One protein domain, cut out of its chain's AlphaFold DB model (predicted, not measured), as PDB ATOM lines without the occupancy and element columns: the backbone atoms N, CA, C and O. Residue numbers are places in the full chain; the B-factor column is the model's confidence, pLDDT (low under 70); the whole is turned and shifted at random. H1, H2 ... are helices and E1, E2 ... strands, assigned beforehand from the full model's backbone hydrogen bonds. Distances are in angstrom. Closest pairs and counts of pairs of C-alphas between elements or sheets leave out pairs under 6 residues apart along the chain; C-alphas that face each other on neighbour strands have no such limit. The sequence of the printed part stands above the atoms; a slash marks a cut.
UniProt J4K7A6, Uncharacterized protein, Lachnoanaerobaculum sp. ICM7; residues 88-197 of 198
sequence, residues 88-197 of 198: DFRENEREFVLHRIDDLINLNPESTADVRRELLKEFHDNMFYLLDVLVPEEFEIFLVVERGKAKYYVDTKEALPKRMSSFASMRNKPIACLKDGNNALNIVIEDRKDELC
ATOM      1  N   ASP A  88     133.586 130.497 100.241       90.00
ATOM      2  CA  ASP A  88     133.244 131.797 100.837       90.00
ATOM      3  C   ASP A  88     132.086 132.507 100.112       90.00
ATOM      4  O   ASP A  88     131.204 133.105 100.729       90.00
ATOM      5  N   PHE A  89     132.067 132.465  98.775       92.69
ATOM      6  CA  PHE A  89     130.995 133.088  97.993       92.69
ATOM      7  C   PHE A  89     129.684 132.314  98.172       92.69
ATOM      8  O   PHE A  89     128.622 132.900  98.382       92.69
ATOM      9  N   ARG A  90     129.765 130.984  98.123       93.38
ATOM     10  CA  ARG A  90     128.624 130.080  98.253       93.38
ATOM     11  C   ARG A  90     127.973 130.164  99.629       93.38
ATOM     12  O   ARG A  90     126.753 130.093  99.702       93.38
ATOM     13  N   GLU A  91     128.748 130.288 100.704       91.44
ATOM     14  CA  GLU A  91     128.225 130.395 102.073       91.44
ATOM     15  C   GLU A  91     127.351 131.639 102.258       91.44
ATOM     16  O   GLU A  91     126.242 131.536 102.783       91.44
ATOM     17  N   ASN A  92     127.800 132.783 101.736       90.94
ATOM     18  CA  ASN A  92     127.029 134.027 101.769       90.94
ATOM     19  C   ASN A  92     125.686 133.890 101.032       90.94
ATOM     20  O   ASN A  92     124.646 134.338 101.514       90.94
ATOM     21  N   GLU A  93     125.687 133.240  99.866       94.75
ATOM     22  CA  GLU A  93     124.457 132.978  99.112       94.75
ATOM     23  C   GLU A  93     123.569 131.936  99.824       94.75
ATOM     24  O   GLU A  93     122.342 132.044  99.810       94.75
ATOM     25  N   ARG A  94     124.173 130.944 100.492       93.75
ATOM     26  CA  ARG A  94     123.470 129.857 101.193       93.75
ATOM     27  C   ARG A  94     122.615 130.362 102.338       93.75
ATOM     28  O   ARG A  94     121.475 129.920 102.449       93.75
ATOM     29  N   GLU A  95     123.121 131.283 103.149       92.50
ATOM     30  CA  GLU A  95     122.354 131.863 104.256       92.50
ATOM     31  C   GLU A  95     121.053 132.509 103.755       92.50
ATOM     32  O   GLU A  95     119.966 132.228 104.269       92.50
ATOM     33  N   PHE A  96     121.148 133.299 102.680       93.62
ATOM     34  CA  PHE A  96     119.990 133.940 102.062       93.62
ATOM     35  C   PHE A  96     118.979 132.918 101.525       93.62
ATOM     36  O   PHE A  96     117.780 133.040 101.780       93.62
ATOM     37  N   VAL A  97     119.442 131.897 100.796       96.25
ATOM     38  CA  VAL A  97     118.545 130.890 100.211       96.25
ATOM     39  C   VAL A  97     117.888 130.030 101.295       96.25
ATOM     40  O   VAL A  97     116.691 129.769 101.197       96.25
ATOM     41  N   LEU A  98     118.617 129.632 102.342       94.62
ATOM     42  CA  LEU A  98     118.062 128.845 103.450       94.62
ATOM     43  C   LEU A  98     116.958 129.600 104.190       94.62
ATOM     44  O   LEU A  98     115.889 129.036 104.404       94.62
ATOM     45  N   HIS A  99     117.152 130.890 104.485       95.25
ATOM     46  CA  HIS A  99     116.097 131.705 105.093       95.25
ATOM     47  C   HIS A  99     114.825 131.719 104.232       95.25
ATOM     48  O   HIS A  99     113.708 131.613 104.736       95.25
ATOM     49  N   ARG A 100     114.972 131.839 102.907       96.31
ATOM     50  CA  ARG A 100     113.820 131.825 101.993       96.31
ATOM     51  C   ARG A 100     113.162 130.451 101.901       96.31
ATOM     52  O   ARG A 100     111.941 130.384 101.780       96.31
ATOM     53  N   ILE A 101     113.932 129.369 101.984       95.75
ATOM     54  CA  ILE A 101     113.387 128.009 102.068       95.75
ATOM     55  C   ILE A 101     112.539 127.853 103.330       95.75
ATOM     56  O   ILE A 101     111.412 127.373 103.222       95.75
ATOM     57  N   ASP A 102     113.023 128.316 104.482       96.31
ATOM     58  CA  ASP A 102     112.290 128.238 105.750       96.31
ATOM     59  C   ASP A 102     110.952 128.983 105.669       96.31
ATOM     60  O   ASP A 102     109.907 128.443 106.039       96.31
ATOM     61  N   ASP A 103     110.952 130.200 105.118       96.88
ATOM     62  CA  ASP A 103     109.728 130.976 104.891       96.88
ATOM     63  C   ASP A 103     108.723 130.201 104.019       96.88
ATOM     64  O   ASP A 103     107.528 130.144 104.318       96.88
ATOM     65  N   LEU A 104     109.195 129.587 102.930       97.00
ATOM     66  CA  LEU A 104     108.348 128.845 101.996       97.00
ATOM     67  C   LEU A 104     107.822 127.530 102.582       97.00
ATOM     68  O   LEU A 104     106.667 127.186 102.310       97.00
ATOM     69  N   ILE A 105     108.634 126.823 103.376       97.00
ATOM     70  CA  ILE A 105     108.231 125.624 104.121       97.00
ATOM     71  C   ILE A 105     107.121 125.982 105.104       97.00
ATOM     72  O   ILE A 105     106.077 125.339 105.091       97.00
ATOM     73  N   ASN A 106     107.287 127.050 105.886       95.00
ATOM     74  CA  ASN A 106     106.268 127.494 106.839       95.00
ATOM     75  C   ASN A 106     104.939 127.862 106.157       95.00
ATOM     76  O   ASN A 106     103.867 127.658 106.725       95.00
ATOM     77  N   LEU A 107     104.990 128.385 104.928       95.75
ATOM     78  CA  LEU A 107     103.796 128.677 104.130       95.75
ATOM     79  C   LEU A 107     103.163 127.423 103.499       95.75
ATOM     80  O   LEU A 107     101.966 127.437 103.214       95.75
ATOM     81  N   ASN A 108     103.941 126.362 103.253       94.81
ATOM     82  CA  ASN A 108     103.507 125.150 102.547       94.81
ATOM     83  C   ASN A 108     104.063 123.863 103.204       94.81
ATOM     84  O   ASN A 108     104.748 123.084 102.528       94.81
ATOM     85  N   PRO A 109     103.770 123.598 104.493       92.69
ATOM     86  CA  PRO A 109     104.442 122.543 105.263       92.69
ATOM     87  C   PRO A 109     104.243 121.148 104.651       92.69
ATOM     88  O   PRO A 109     105.183 120.371 104.503       92.69
ATOM     89  N   GLU A 110     103.041 120.877 104.149       93.00
ATOM     90  CA  GLU A 110     102.656 119.565 103.621       93.00
ATOM     91  C   GLU A 110     103.144 119.286 102.187       93.00
ATOM     92  O   GLU A 110     102.971 118.180 101.677       93.00
ATOM     93  N   SER A 111     103.709 120.276 101.478       95.38
ATOM     94  CA  SER A 111     103.933 120.164 100.027       95.38
ATOM     95  C   SER A 111     105.307 120.644  99.579       95.38
ATOM     96  O   SER A 111     105.523 121.789  99.183       95.38
ATOM     97  N   THR A 112     106.244 119.702  99.516       93.75
ATOM     98  CA  THR A 112     107.602 119.920  98.981       93.75
ATOM     99  C   THR A 112     107.597 120.349  97.522       93.75
ATOM    100  O   THR A 112     108.414 121.163  97.091       93.75
ATOM    101  N   ALA A 113     106.634 119.852  96.743       95.31
ATOM    102  CA  ALA A 113     106.484 120.251  95.353       95.31
ATOM    103  C   ALA A 113     106.100 121.734  95.208       95.31
ATOM    104  O   ALA A 113     106.569 122.376  94.263       95.31
ATOM    105  N   ASP A 114     105.279 122.267  96.120       96.50
ATOM    106  CA  ASP A 114     104.902 123.682  96.136       96.50
ATOM    107  C   ASP A 114     106.067 124.558  96.597       96.50
ATOM    108  O   ASP A 114     106.389 125.524  95.903       96.50
ATOM    109  N   VAL A 115     106.771 124.162  97.669       96.81
ATOM    110  CA  VAL A 115     107.996 124.841  98.135       96.81
ATOM    111  C   VAL A 115     109.018 124.942  97.002       96.81
ATOM    112  O   VAL A 115     109.452 126.039  96.659       96.81
ATOM    113  N   ARG A 116     109.347 123.822  96.340       96.75
ATOM    114  CA  ARG A 116     110.298 123.806  95.216       96.75
ATOM    115  C   ARG A 116     109.846 124.705  94.064       96.75
ATOM    116  O   ARG A 116     110.681 125.354  93.438       96.75
ATOM    117  N   ARG A 117     108.548 124.721  93.736       96.56
ATOM    118  CA  ARG A 117     108.020 125.554  92.644       96.56
ATOM    119  C   ARG A 117     108.155 127.038  92.965       96.56
ATOM    120  O   ARG A 117     108.621 127.779  92.103       96.56
ATOM    121  N   GLU A 118     107.742 127.470  94.154       96.94
ATOM    122  CA  GLU A 118     107.848 128.881  94.534       96.94
ATOM    123  C   GLU A 118     109.311 129.306  94.690       96.94
ATOM    124  O   GLU A 118     109.670 130.381  94.215       96.94
ATOM    125  N   LEU A 119     110.177 128.427  95.208       95.62
ATOM    126  CA  LEU A 119     111.619 128.661  95.264       95.62
ATOM    127  C   LEU A 119     112.199 128.863  93.856       95.62
ATOM    128  O   LEU A 119     112.815 129.884  93.575       95.62
ATOM    129  N   LEU A 120     111.953 127.942  92.918       95.06
ATOM    130  CA  LEU A 120     112.430 128.096  91.537       95.06
ATOM    131  C   LEU A 120     111.917 129.384  90.890       95.06
ATOM    132  O   LEU A 120     112.676 130.075  90.219       95.06
ATOM    133  N   LYS A 121     110.652 129.732  91.117       95.38
ATOM    134  CA  LYS A 121     110.041 130.950  90.583       95.38
ATOM    135  C   LYS A 121     110.681 132.221  91.149       95.38
ATOM    136  O   LYS A 121     110.911 133.160  90.389       95.38
ATOM    137  N   GLU A 122     110.972 132.256  92.449       94.81
ATOM    138  CA  GLU A 122     111.655 133.379  93.102       94.81
ATOM    139  C   GLU A 122     113.078 133.558  92.557       94.81
ATOM    140  O   GLU A 122     113.493 134.672  92.243       94.81
ATOM    141  N   PHE A 123     113.777 132.447  92.323       94.62
ATOM    142  CA  PHE A 123     115.135 132.411  91.781       94.62
ATOM    143  C   PHE A 123     115.166 132.206  90.254       94.62
ATOM    144  O   PHE A 123     116.042 131.531  89.724       94.62
ATOM    145  N   HIS A 124     114.203 132.782  89.524       93.25
ATOM    146  CA  HIS A 124     114.208 132.888  88.053       93.25
ATOM    147  C   HIS A 124     114.429 131.568  87.279       93.25
ATOM    148  O   HIS A 124     115.139 131.537  86.268       93.25
ATOM    149  N   ASP A 125     113.833 130.475  87.753       91.44
ATOM    150  CA  ASP A 125     113.986 129.107  87.237       91.44
ATOM    151  C   ASP A 125     115.454 128.643  87.166       91.44
ATOM    152  O   ASP A 125     115.848 127.816  86.333       91.44
ATOM    153  N   ASN A 126     116.296 129.186  88.046       93.31
ATOM    154  CA  ASN A 126     117.729 128.955  88.050       93.31
ATOM    155  C   ASN A 126     118.105 127.723  88.874       93.31
ATOM    156  O   ASN A 126     118.667 127.803  89.965       93.31
ATOM    157  N   MET A 127     117.802 126.558  88.305       94.00
ATOM    158  CA  MET A 127     118.119 125.264  88.911       94.00
ATOM    159  C   MET A 127     119.606 125.132  89.263       94.00
ATOM    160  O   MET A 127     119.933 124.609  90.320       94.00
ATOM    161  N   PHE A 128     120.509 125.613  88.402       94.00
ATOM    162  CA  PHE A 128     121.943 125.539  88.675       94.00
ATOM    163  C   PHE A 128     122.315 126.292  89.948       94.00
ATOM    164  O   PHE A 128     122.960 125.706  90.803       94.00
ATOM    165  N   TYR A 129     121.881 127.548  90.084       95.81
ATOM    166  CA  TYR A 129     122.173 128.367  91.261       95.81
ATOM    167  C   TYR A 129     121.694 127.705  92.553       95.81
ATOM    168  O   TYR A 129     122.475 127.554  93.484       95.81
ATOM    169  N   LEU A 130     120.439 127.247  92.587       96.38
ATOM    170  CA  LEU A 130     119.888 126.605  93.782       96.38
ATOM    171  C   LEU A 130     120.660 125.335  94.145       96.38
ATOM    172  O   LEU A 130     120.975 125.120  95.310       96.38
ATOM    173  N   LEU A 131     121.009 124.507  93.155       94.94
ATOM    174  CA  LEU A 131     121.818 123.317  93.403       94.94
ATOM    175  C   LEU A 131     123.246 123.677  93.841       94.94
ATOM    176  O   LEU A 131     123.785 123.024  94.728       94.94
ATOM    177  N   ASP A 132     123.874 124.684  93.228       94.81
ATOM    178  CA  ASP A 132     125.229 125.146  93.564       94.81
ATOM    179  C   ASP A 132     125.296 125.600  95.025       94.81
ATOM    180  O   ASP A 132     126.173 125.189  95.778       94.81
ATOM    181  N   VAL A 133     124.296 126.371  95.443       95.19
ATOM    182  CA  VAL A 133     124.210 126.940  96.784       95.19
ATOM    183  C   VAL A 133     123.835 125.906  97.841       95.19
ATOM    184  O   VAL A 133     124.427 125.906  98.915       95.19
ATOM    185  N   LEU A 134     122.858 125.040  97.574       92.94
ATOM    186  CA  LEU A 134     122.248 124.210  98.617       92.94
ATOM    187  C   LEU A 134     122.897 122.840  98.764       92.94
ATOM    188  O   LEU A 134     123.030 122.328  99.874       92.94
ATOM    189  N   VAL A 135     123.314 122.240  97.654       89.44
ATOM    190  CA  VAL A 135     123.854 120.882  97.665       89.44
ATOM    191  C   VAL A 135     125.258 120.889  98.291       89.44
ATOM    192  O   VAL A 135     126.018 121.834  98.029       89.44
ATOM    193  N   PRO A 136     125.620 119.862  99.088       84.06
ATOM    194  CA  PRO A 136     126.970 119.692  99.620       84.06
ATOM    195  C   PRO A 136     128.057 119.784  98.545       84.06
ATOM    196  O   PRO A 136     127.823 119.510  97.365       84.06
ATOM    197  N   GLU A 137     129.247 120.224  98.937       82.06
ATOM    198  CA  GLU A 137     130.323 120.565  98.003       82.06
ATOM    199  C   GLU A 137     131.044 119.368  97.404       82.06
ATOM    200  O   GLU A 137     131.600 119.443  96.309       82.06
ATOM    201  N   GLU A 138     131.011 118.252  98.119       81.94
ATOM    202  CA  GLU A 138     131.552 116.975  97.695       81.94
ATOM    203  C   GLU A 138     130.807 116.415  96.473       81.94
ATOM    204  O   GLU A 138     131.375 115.617  95.709       81.94
ATOM    205  N   PHE A 139     129.559 116.851  96.267       86.00
ATOM    206  CA  PHE A 139     128.702 116.413  95.176       86.00
ATOM    207  C   PHE A 139     128.935 117.242  93.914       86.00
ATOM    208  O   PHE A 139     129.112 118.459  93.934       86.00
ATOM    209  N   GLU A 140     128.893 116.567  92.769       86.69
ATOM    210  CA  GLU A 140     129.142 117.200  91.474       86.69
ATOM    211  C   GLU A 140     127.830 117.527  90.759       86.69
ATOM    212  O   GLU A 140     126.919 116.701  90.703       86.69
ATOM    213  N   ILE A 141     127.735 118.729  90.178       90.12
ATOM    214  CA  ILE A 141     126.595 119.130  89.345       90.12
ATOM    215  C   ILE A 141     126.945 118.956  87.875       90.12
ATOM    216  O   ILE A 141     127.853 119.610  87.362       90.12
ATOM    217  N   PHE A 142     126.130 118.184  87.167       87.62
ATOM    218  CA  PHE A 142     126.255 117.956  85.736       87.62
ATOM    219  C   PHE A 142     125.095 118.552  84.960       87.62
ATOM    220  O   PHE A 142     123.931 118.349  85.300       87.62
ATOM    221  N   LEU A 143     125.414 119.210  83.854       86.81
ATOM    222  CA  LEU A 143     124.470 119.601  82.825       86.81
ATOM    223  C   LEU A 143     124.434 118.542  81.722       86.81
ATOM    224  O   LEU A 143     125.436 118.257  81.069       86.81
ATOM    225  N   VAL A 144     123.253 117.987  81.472       85.31
ATOM    226  CA  VAL A 144     123.023 116.986  80.426       85.31
ATOM    227  C   VAL A 144     121.901 117.462  79.513       85.31
ATOM    228  O   VAL A 144     120.884 117.986  79.966       85.31
ATOM    229  N   VAL A 145     122.064 117.267  78.203       81.81
ATOM    230  CA  VAL A 145     121.009 117.552  77.225       81.81
ATOM    231  C   VAL A 145     120.228 116.278  76.931       81.81
ATOM    232  O   VAL A 145     120.724 115.355  76.288       81.81
ATOM    233  N   GLU A 146     118.964 116.250  77.342       81.38
ATOM    234  CA  GLU A 146     118.047 115.147  77.076       81.38
ATOM    235  C   GLU A 146     116.890 115.611  76.201       81.38
ATOM    236  O   GLU A 146     116.131 116.506  76.572       81.38
ATOM    237  N   ARG A 147     116.721 114.979  75.032       84.38
ATOM    238  CA  ARG A 147     115.642 115.314  74.080       84.38
ATOM    239  C   ARG A 147     115.585 116.822  73.762       84.38
ATOM    240  O   ARG A 147     114.506 117.396  73.654       84.38
ATOM    241  N   GLY A 148     116.752 117.462  73.657       78.12
ATOM    242  CA  GLY A 148     116.882 118.894  73.371       78.12
ATOM    243  C   GLY A 148     116.631 119.827  74.561       78.12
ATOM    244  O   GLY A 148     116.648 121.040  74.376       78.12
ATOM    245  N   LYS A 149     116.412 119.300  75.772       81.38
ATOM    246  CA  LYS A 149     116.269 120.093  76.998       81.38
ATOM    247  C   LYS A 149     117.492 119.916  77.887       81.38
ATOM    248  O   LYS A 149     117.897 118.789  78.162       81.38
ATOM    249  N   ALA A 150     118.053 121.030  78.337       81.94
ATOM    250  CA  ALA A 150     119.102 121.040  79.344       81.94
ATOM    251  C   ALA A 150     118.509 120.654  80.708       81.94
ATOM    252  O   ALA A 150     117.477 121.192  81.112       81.94
ATOM    253  N   LYS A 151     119.145 119.706  81.391       88.06
ATOM    254  CA  LYS A 151     118.787 119.254  82.734       88.06
ATOM    255  C   LYS A 151     120.026 119.204  83.606       88.06
ATOM    256  O   LYS A 151     121.097 118.843  83.125       88.06
ATOM    257  N   TYR A 152     119.841 119.513  84.882       90.00
ATOM    258  CA  TYR A 152     120.880 119.361  85.885       90.00
ATOM    259  C   TYR A 152     120.708 118.049  86.638       90.00
ATOM    260  O   TYR A 152     119.580 117.621  86.896       90.00
ATOM    261  N   TYR A 153     121.831 117.434  86.976       90.19
ATOM    262  CA  TYR A 153     121.928 116.241  87.797       90.19
ATOM    263  C   TYR A 153     122.983 116.451  88.881       90.19
ATOM    264  O   TYR A 153     123.953 117.169  88.653       90.19
ATOM    265  N   VAL A 154     122.798 115.812  90.030       88.62
ATOM    266  CA  VAL A 154     123.725 115.825  91.164       88.62
ATOM    267  C   VAL A 154     124.278 114.422  91.352       88.62
ATOM    268  O   VAL A 154     123.499 113.487  91.541       88.62
ATOM    269  N   ASP A 155     125.597 114.263  91.287       87.50
ATOM    270  CA  ASP A 155     126.276 113.009  91.609       87.50
ATOM    271  C   ASP A 155     126.797 113.047  93.043       87.50
ATOM    272  O   ASP A 155     127.692 113.823  93.381       87.50
ATOM    273  N   THR A 156     126.227 112.180  93.872       77.94
ATOM    274  CA  THR A 156     126.590 112.015  95.286       77.94
ATOM    275  C   THR A 156     127.859 111.187  95.492       77.94
ATOM    276  O   THR A 156     128.331 111.058  96.616       77.94
ATOM    277  N   LYS A 157     128.417 110.594  94.422       75.00
ATOM    278  CA  LYS A 157     129.592 109.703  94.455       75.00
ATOM    279  C   LYS A 157     129.417 108.451  95.329       75.00
ATOM    280  O   LYS A 157     130.386 107.734  95.583       75.00
ATOM    281  N   GLU A 158     128.192 108.134  95.749       67.69
ATOM    282  CA  GLU A 158     127.896 106.922  96.512       67.69
ATOM    283  C   GLU A 158     128.157 105.656  95.681       67.69
ATOM    284  O   GLU A 158     127.723 105.518  94.532       67.69
ATOM    285  N   ALA A 159     128.853 104.683  96.275       56.75
ATOM    286  CA  ALA A 159     129.123 103.411  95.621       56.75
ATOM    287  C   ALA A 159     127.827 102.598  95.457       56.75
ATOM    288  O   ALA A 159     127.174 102.232  96.434       56.75
ATOM    289  N   LEU A 160     127.486 102.249  94.212       53.50
ATOM    290  CA  LEU A 160     126.344 101.381  93.925       53.50
ATOM    291  C   LEU A 160     126.487 100.021  94.641       53.50
ATOM    292  O   LEU A 160     127.563  99.413  94.592       53.50
ATOM    293  N   PRO A 161     125.411  99.473  95.238       49.19
ATOM    294  CA  PRO A 161     125.447  98.139  95.825       49.19
ATOM    295  C   PRO A 161     125.875  97.087  94.789       49.19
ATOM    296  O   PRO A 161     125.325  97.017  93.687       49.19
ATOM    297  N   LYS A 162     126.821  96.214  95.169       48.66
ATOM    298  CA  LYS A 162     127.512  95.209  94.321       48.66
ATOM    299  C   LYS A 162     126.620  94.219  93.537       48.66
ATOM    300  O   LYS A 162     127.152  93.378  92.822       48.66
ATOM    301  N   ARG A 163     125.287  94.276  93.646       46.09
ATOM    302  CA  ARG A 163     124.342  93.355  92.979       46.09
ATOM    303  C   ARG A 163     123.652  93.910  91.725       46.09
ATOM    304  O   ARG A 163     122.904  93.168  91.101       46.09
ATOM    305  N   MET A 164     123.902  95.156  91.315       45.03
ATOM    306  CA  MET A 164     123.261  95.760  90.127       45.03
ATOM    307  C   MET A 164     124.159  95.810  88.875       45.03
ATOM    308  O   MET A 164     123.975  96.655  88.002       45.03
ATOM    309  N   SER A 165     125.145  94.919  88.760       37.72
ATOM    310  CA  SER A 165     126.197  94.983  87.733       37.72
ATOM    311  C   SER A 165     125.811  94.453  86.342       37.72
ATOM    312  O   SER A 165     126.698  94.075  85.579       37.72
ATOM    313  N   SER A 166     124.530  94.395  85.970       35.50
ATOM    314  CA  SER A 166     124.145  93.858  84.657       35.50
ATOM    315  C   SER A 166     122.995  94.609  83.993       35.50
ATOM    316  O   SER A 166     121.908  94.063  83.858       35.50
ATOM    317  N   PHE A 167     123.247  95.823  83.499       34.06
ATOM    318  CA  PHE A 167     122.478  96.366  82.375       34.06
ATOM    319  C   PHE A 167     123.394  97.118  81.404       34.06
ATOM    320  O   PHE A 167     123.918  98.191  81.688       34.06
ATOM    321  N   ALA A 168     123.605  96.499  80.242       31.45
ATOM    322  CA  ALA A 168     124.302  97.067  79.101       31.45
ATOM    323  C   ALA A 168     123.322  97.898  78.259       31.45
ATOM    324  O   ALA A 168     122.400  97.369  77.646       31.45
ATOM    325  N   SER A 169     123.501  99.215  78.273       29.20
ATOM    326  CA  SER A 169     123.235 100.188  77.199       29.20
ATOM    327  C   SER A 169     123.280 101.575  77.843       29.20
ATOM    328  O   SER A 169     122.838 101.740  78.979       29.20
ATOM    329  N   MET A 170     123.768 102.599  77.136       34.38
ATOM    330  CA  MET A 170     123.806 104.002  77.605       34.38
ATOM    331  C   MET A 170     122.413 104.623  77.897       34.38
ATOM    332  O   MET A 170     122.271 105.839  77.949       34.38
ATOM    333  N   ARG A 171     121.368 103.809  78.082       35.50
ATOM    334  CA  ARG A 171     120.018 104.209  78.487       35.50
ATOM    335  C   ARG A 171     119.574 103.682  79.848       35.50
ATOM    336  O   ARG A 171     118.565 104.168  80.325       35.50
ATOM    337  N   ASN A 172     120.311 102.770  80.484       34.78
ATOM    338  CA  ASN A 172     119.980 102.250  81.813       34.78
ATOM    339  C   ASN A 172     121.267 102.049  82.631       34.78
ATOM    340  O   ASN A 172     121.764 100.932  82.751       34.78
ATOM    341  N   LYS A 173     121.825 103.129  83.196       36.09
ATOM    342  CA  LYS A 173     122.691 102.983  84.378       36.09
ATOM    343  C   LYS A 173     121.791 102.658  85.582       36.09
ATOM    344  O   LYS A 173     120.675 103.173  85.630       36.09
ATOM    345  N   PRO A 174     122.232 101.858  86.567       34.72
ATOM    346  CA  PRO A 174     121.553 101.801  87.854       34.72
ATOM    347  C   PRO A 174     121.745 103.162  88.539       34.72
ATOM    348  O   PRO A 174     122.853 103.513  88.931       34.72
ATOM    349  N   ILE A 175     120.686 103.966  88.595       44.44
ATOM    350  CA  ILE A 175     120.684 105.308  89.183       44.44
ATOM    351  C   ILE A 175     120.382 105.161  90.680       44.44
ATOM    352  O   ILE A 175     119.218 105.120  91.065       44.44
ATOM    353  N   ALA A 176     121.410 105.039  91.523       48.44
ATOM    354  CA  ALA A 176     121.249 105.252  92.971       48.44
ATOM    355  C   ALA A 176     121.894 106.576  93.419       48.44
ATOM    356  O   ALA A 176     121.271 107.316  94.180       48.44
ATOM    357  N   CYS A 177     123.068 106.913  92.866       59.28
ATOM    358  CA  CYS A 177     123.885 108.068  93.255       59.28
ATOM    359  C   CYS A 177     123.607 109.369  92.476       59.28
ATOM    360  O   CYS A 177     123.869 110.450  92.998       59.28
ATOM    361  N   LEU A 178     123.067 109.286  91.253       70.94
ATOM    362  CA  LEU A 178     122.776 110.450  90.409       70.94
ATOM    363  C   LEU A 178     121.318 110.889  90.601       70.94
ATOM    364  O   LEU A 178     120.399 110.170  90.216       70.94
ATOM    365  N   LYS A 179     121.078 112.059  91.179       79.62
ATOM    366  CA  LYS A 179     119.726 112.610  91.355       79.62
ATOM    367  C   LYS A 179     119.457 113.643  90.266       79.62
ATOM    368  O   LYS A 179     120.344 114.429  89.948       79.62
ATOM    369  N   ASP A 180     118.264 113.664  89.671       89.19
ATOM    370  CA  ASP A 180     117.896 114.810  88.827       89.19
ATOM    371  C   ASP A 180     117.714 116.059  89.695       89.19
ATOM    372  O   ASP A 180     117.389 115.956  90.876       89.19
ATOM    373  N   GLY A 181     117.896 117.240  89.107       85.62
ATOM    374  CA  GLY A 181     117.894 118.499  89.848       85.62
ATOM    375  C   GLY A 181     116.624 118.749  90.664       85.62
ATOM    376  O   GLY A 181     116.719 119.247  91.780       85.62
ATOM    377  N   ASN A 182     115.439 118.356  90.176       91.00
ATOM    378  CA  ASN A 182     114.220 118.530  90.970       91.00
ATOM    379  C   ASN A 182     114.196 117.593  92.176       91.00
ATOM    380  O   ASN A 182     113.833 118.034  93.262       91.00
ATOM    381  N   ASN A 183     114.579 116.325  92.004       89.25
ATOM    382  CA  ASN A 183     114.637 115.397  93.131       89.25
ATOM    383  C   ASN A 183     115.744 115.768  94.120       89.25
ATOM    384  O   ASN A 183     115.526 115.635  95.316       89.25
ATOM    385  N   ALA A 184     116.889 116.270  93.649       88.50
ATOM    386  CA  ALA A 184     117.944 116.777  94.523       88.50
ATOM    387  C   ALA A 184     117.441 117.944  95.391       88.50
ATOM    388  O   ALA A 184     117.642 117.926  96.599       88.50
ATOM    389  N   LEU A 185     116.717 118.908  94.804       91.38
ATOM    390  CA  LEU A 185     116.096 119.986  95.580       91.38
ATOM    391  C   LEU A 185     114.997 119.488  96.521       91.38
ATOM    392  O   LEU A 185     114.889 119.999  97.627       91.38
ATOM    393  N   ASN A 186     114.187 118.508  96.108       91.69
ATOM    394  CA  ASN A 186     113.177 117.933  96.997       91.69
ATOM    395  C   ASN A 186     113.832 117.320  98.242       91.69
ATOM    396  O   ASN A 186     113.347 117.574  99.331       91.69
ATOM    397  N   ILE A 187     114.931 116.567  98.085       87.62
ATOM    398  CA  ILE A 187     115.668 115.978  99.217       87.62
ATOM    399  C   ILE A 187     116.128 117.077 100.180       87.62
ATOM    400  O   ILE A 187     115.792 117.016 101.351       87.62
ATOM    401  N   VAL A 188     116.777 118.130  99.670       89.31
ATOM    402  CA  VAL A 188     117.206 119.276 100.496       89.31
ATOM    403  C   VAL A 188     116.038 119.907 101.261       89.31
ATOM    404  O   VAL A 188     116.192 120.292 102.414       89.31
ATOM    405  N   ILE A 189     114.875 120.050 100.620       90.56
ATOM    406  CA  ILE A 189     113.696 120.641 101.261       90.56
ATOM    407  C   ILE A 189     113.149 119.724 102.359       90.56
ATOM    408  O   ILE A 189     112.816 120.232 103.422       90.56
ATOM    409  N   GLU A 190     113.041 118.413 102.122       89.12
ATOM    410  CA  GLU A 190     112.579 117.465 103.149       89.12
ATOM    411  C   GLU A 190     113.553 117.409 104.329       89.12
ATOM    412  O   GLU A 190     113.121 117.543 105.468       89.12
ATOM    413  N   ASP A 191     114.862 117.330 104.063       86.19
ATOM    414  CA  ASP A 191     115.890 117.365 105.111       86.19
ATOM    415  C   ASP A 191     115.750 118.644 105.955       86.19
ATOM    416  O   ASP A 191     115.822 118.615 107.184       86.19
ATOM    417  N   ARG A 192     115.462 119.784 105.308       88.25
ATOM    418  CA  ARG A 192     115.236 121.050 106.011       88.25
ATOM    419  C   ARG A 192     113.937 121.067 106.822       88.25
ATOM    420  O   ARG A 192     113.904 121.693 107.878       88.25
ATOM    421  N   LYS A 193     112.868 120.400 106.376       87.56
ATOM    422  CA  LYS A 193     111.635 120.252 107.173       87.56
ATOM    423  C   LYS A 193     111.872 119.426 108.429       87.56
ATOM    424  O   LYS A 193     111.455 119.849 109.507       87.56
ATOM    425  N   ASP A 194     112.601 118.319 108.292       85.12
ATOM    426  CA  ASP A 194     112.988 117.466 109.416       85.12
ATOM    427  C   ASP A 194     113.776 118.275 110.463       85.12
ATOM    428  O   ASP A 194     113.503 118.183 111.662       85.12
ATOM    429  N   GLU A 195     114.698 119.143 110.025       86.12
ATOM    430  CA  GLU A 195     115.435 120.065 110.905       86.12
ATOM    431  C   GLU A 195     114.530 121.090 111.609       86.12
ATOM    432  O   GLU A 195     114.753 121.420 112.777       86.12
ATOM    433  N   LEU A 196     113.501 121.591 110.920       82.06
ATOM    434  CA  LEU A 196     112.514 122.520 111.479       82.06
ATOM    435  C   LEU A 196     111.462 121.828 112.363       82.06
ATOM    436  O   LEU A 196     110.671 122.520 113.007       82.06
ATOM    437  N   CYS A 197     111.478 120.491 112.444       79.31
ATOM    438  CA  CYS A 197     110.490 119.668 113.150       79.31
ATOM    439  C   CYS A 197     109.048 119.862 112.633       79.31
ATOM    440  O   CYS A 197     108.109 119.885 113.437       79.31
TER     441      CYS A 197
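AT A GLANCE: This is residues 88 to 197 of the 198 residues of an uncharacterized protein of Lachnoanaerobaculum sp. ICM7 (UniProt J4K7A6). Four helices make a cluster of mostly crossed rods, with a small three-stranded sheet at one end of it; H3 and H4 are over one face of the sheet, and H1 and H2 lie beyond them, away from it. A long loop, residues 156 to 177, swings out from the sheet away from H1 and H2, and its residues 167 to 172 stick out, as do residues 145 to 150 at the tip of the E1 and E2 hairpin. The printed part has 110 residues, in the order H1 H2 H3 E1 E2 E3 H4; the sheet runs E1 E2 E3, antiparallel, and the class is mixed, helices and strands. It is only just compact, close to loose, with a radius of gyration of the C-alphas of 15.4 A and spans of 45 by 32 by 30 A.

HOW THE PARTS SIT: H1, residues 88 to 107, touches H2, residues 112 to 122, with residues 100 to 105 alone, at a steep tilt of 55 degrees, opposite ways; the closest C-alphas, of Leu 104 and Val 115, are 5.6 A apart. With residues 90 to 98 alone H1 touches H3, residues 127 to 134, about perpendicular at 80 degrees; the closest C-alphas, of Arg 94 and Val 133, are 5.3 A apart. E1, residues 140 to 146, E2, residues 149 to 155, and E3, residues 178 to 180, form a meander, each strand the antiparallel neighbour of the one before. N 142 and O 153 are 2.8 A apart in the E1 and E2 hairpin, and N 154 and O 179 are 2.8 A apart in the E2 and E3 hairpin, both within hydrogen-bond range. H3 is on the sheet at a height of 9.6 A, over E2 and along it at 1 degrees on the local plane. H4, residues 181 to 196, is on the same face, over E3, and stands up from the sheet at 53 degrees. H4 touches H2, the closest C-alphas being those of Thr 112 and Asn 186, 6.2 A apart. In H2, H3 and H4 every O i to N i+4 pair is within hydrogen-bond range; in H1, 14 of 16 are.

IN THESE COORDINATES: H1 begins at C-alpha 88, (133.244, 131.797, 100.837), and is 29.8 A long. H2 is 15.2 A and H3 10.6 A long. E1 is 18.3 A, E2 19.1 A and E3 6.7 A long. H4, 22.6 A long, ends at C-alpha 196, (112.514, 122.520, 111.479).

THE WHOLE: The C-alphas of Leu 107 and Ala 168, the two farthest apart, are 45.2 A apart. The printed part has no cut, and the link from E2 to E3 is long, with 22 residues. The mean pLDDT of the printed part is 81.7, and residues 158 to 177 are under 70.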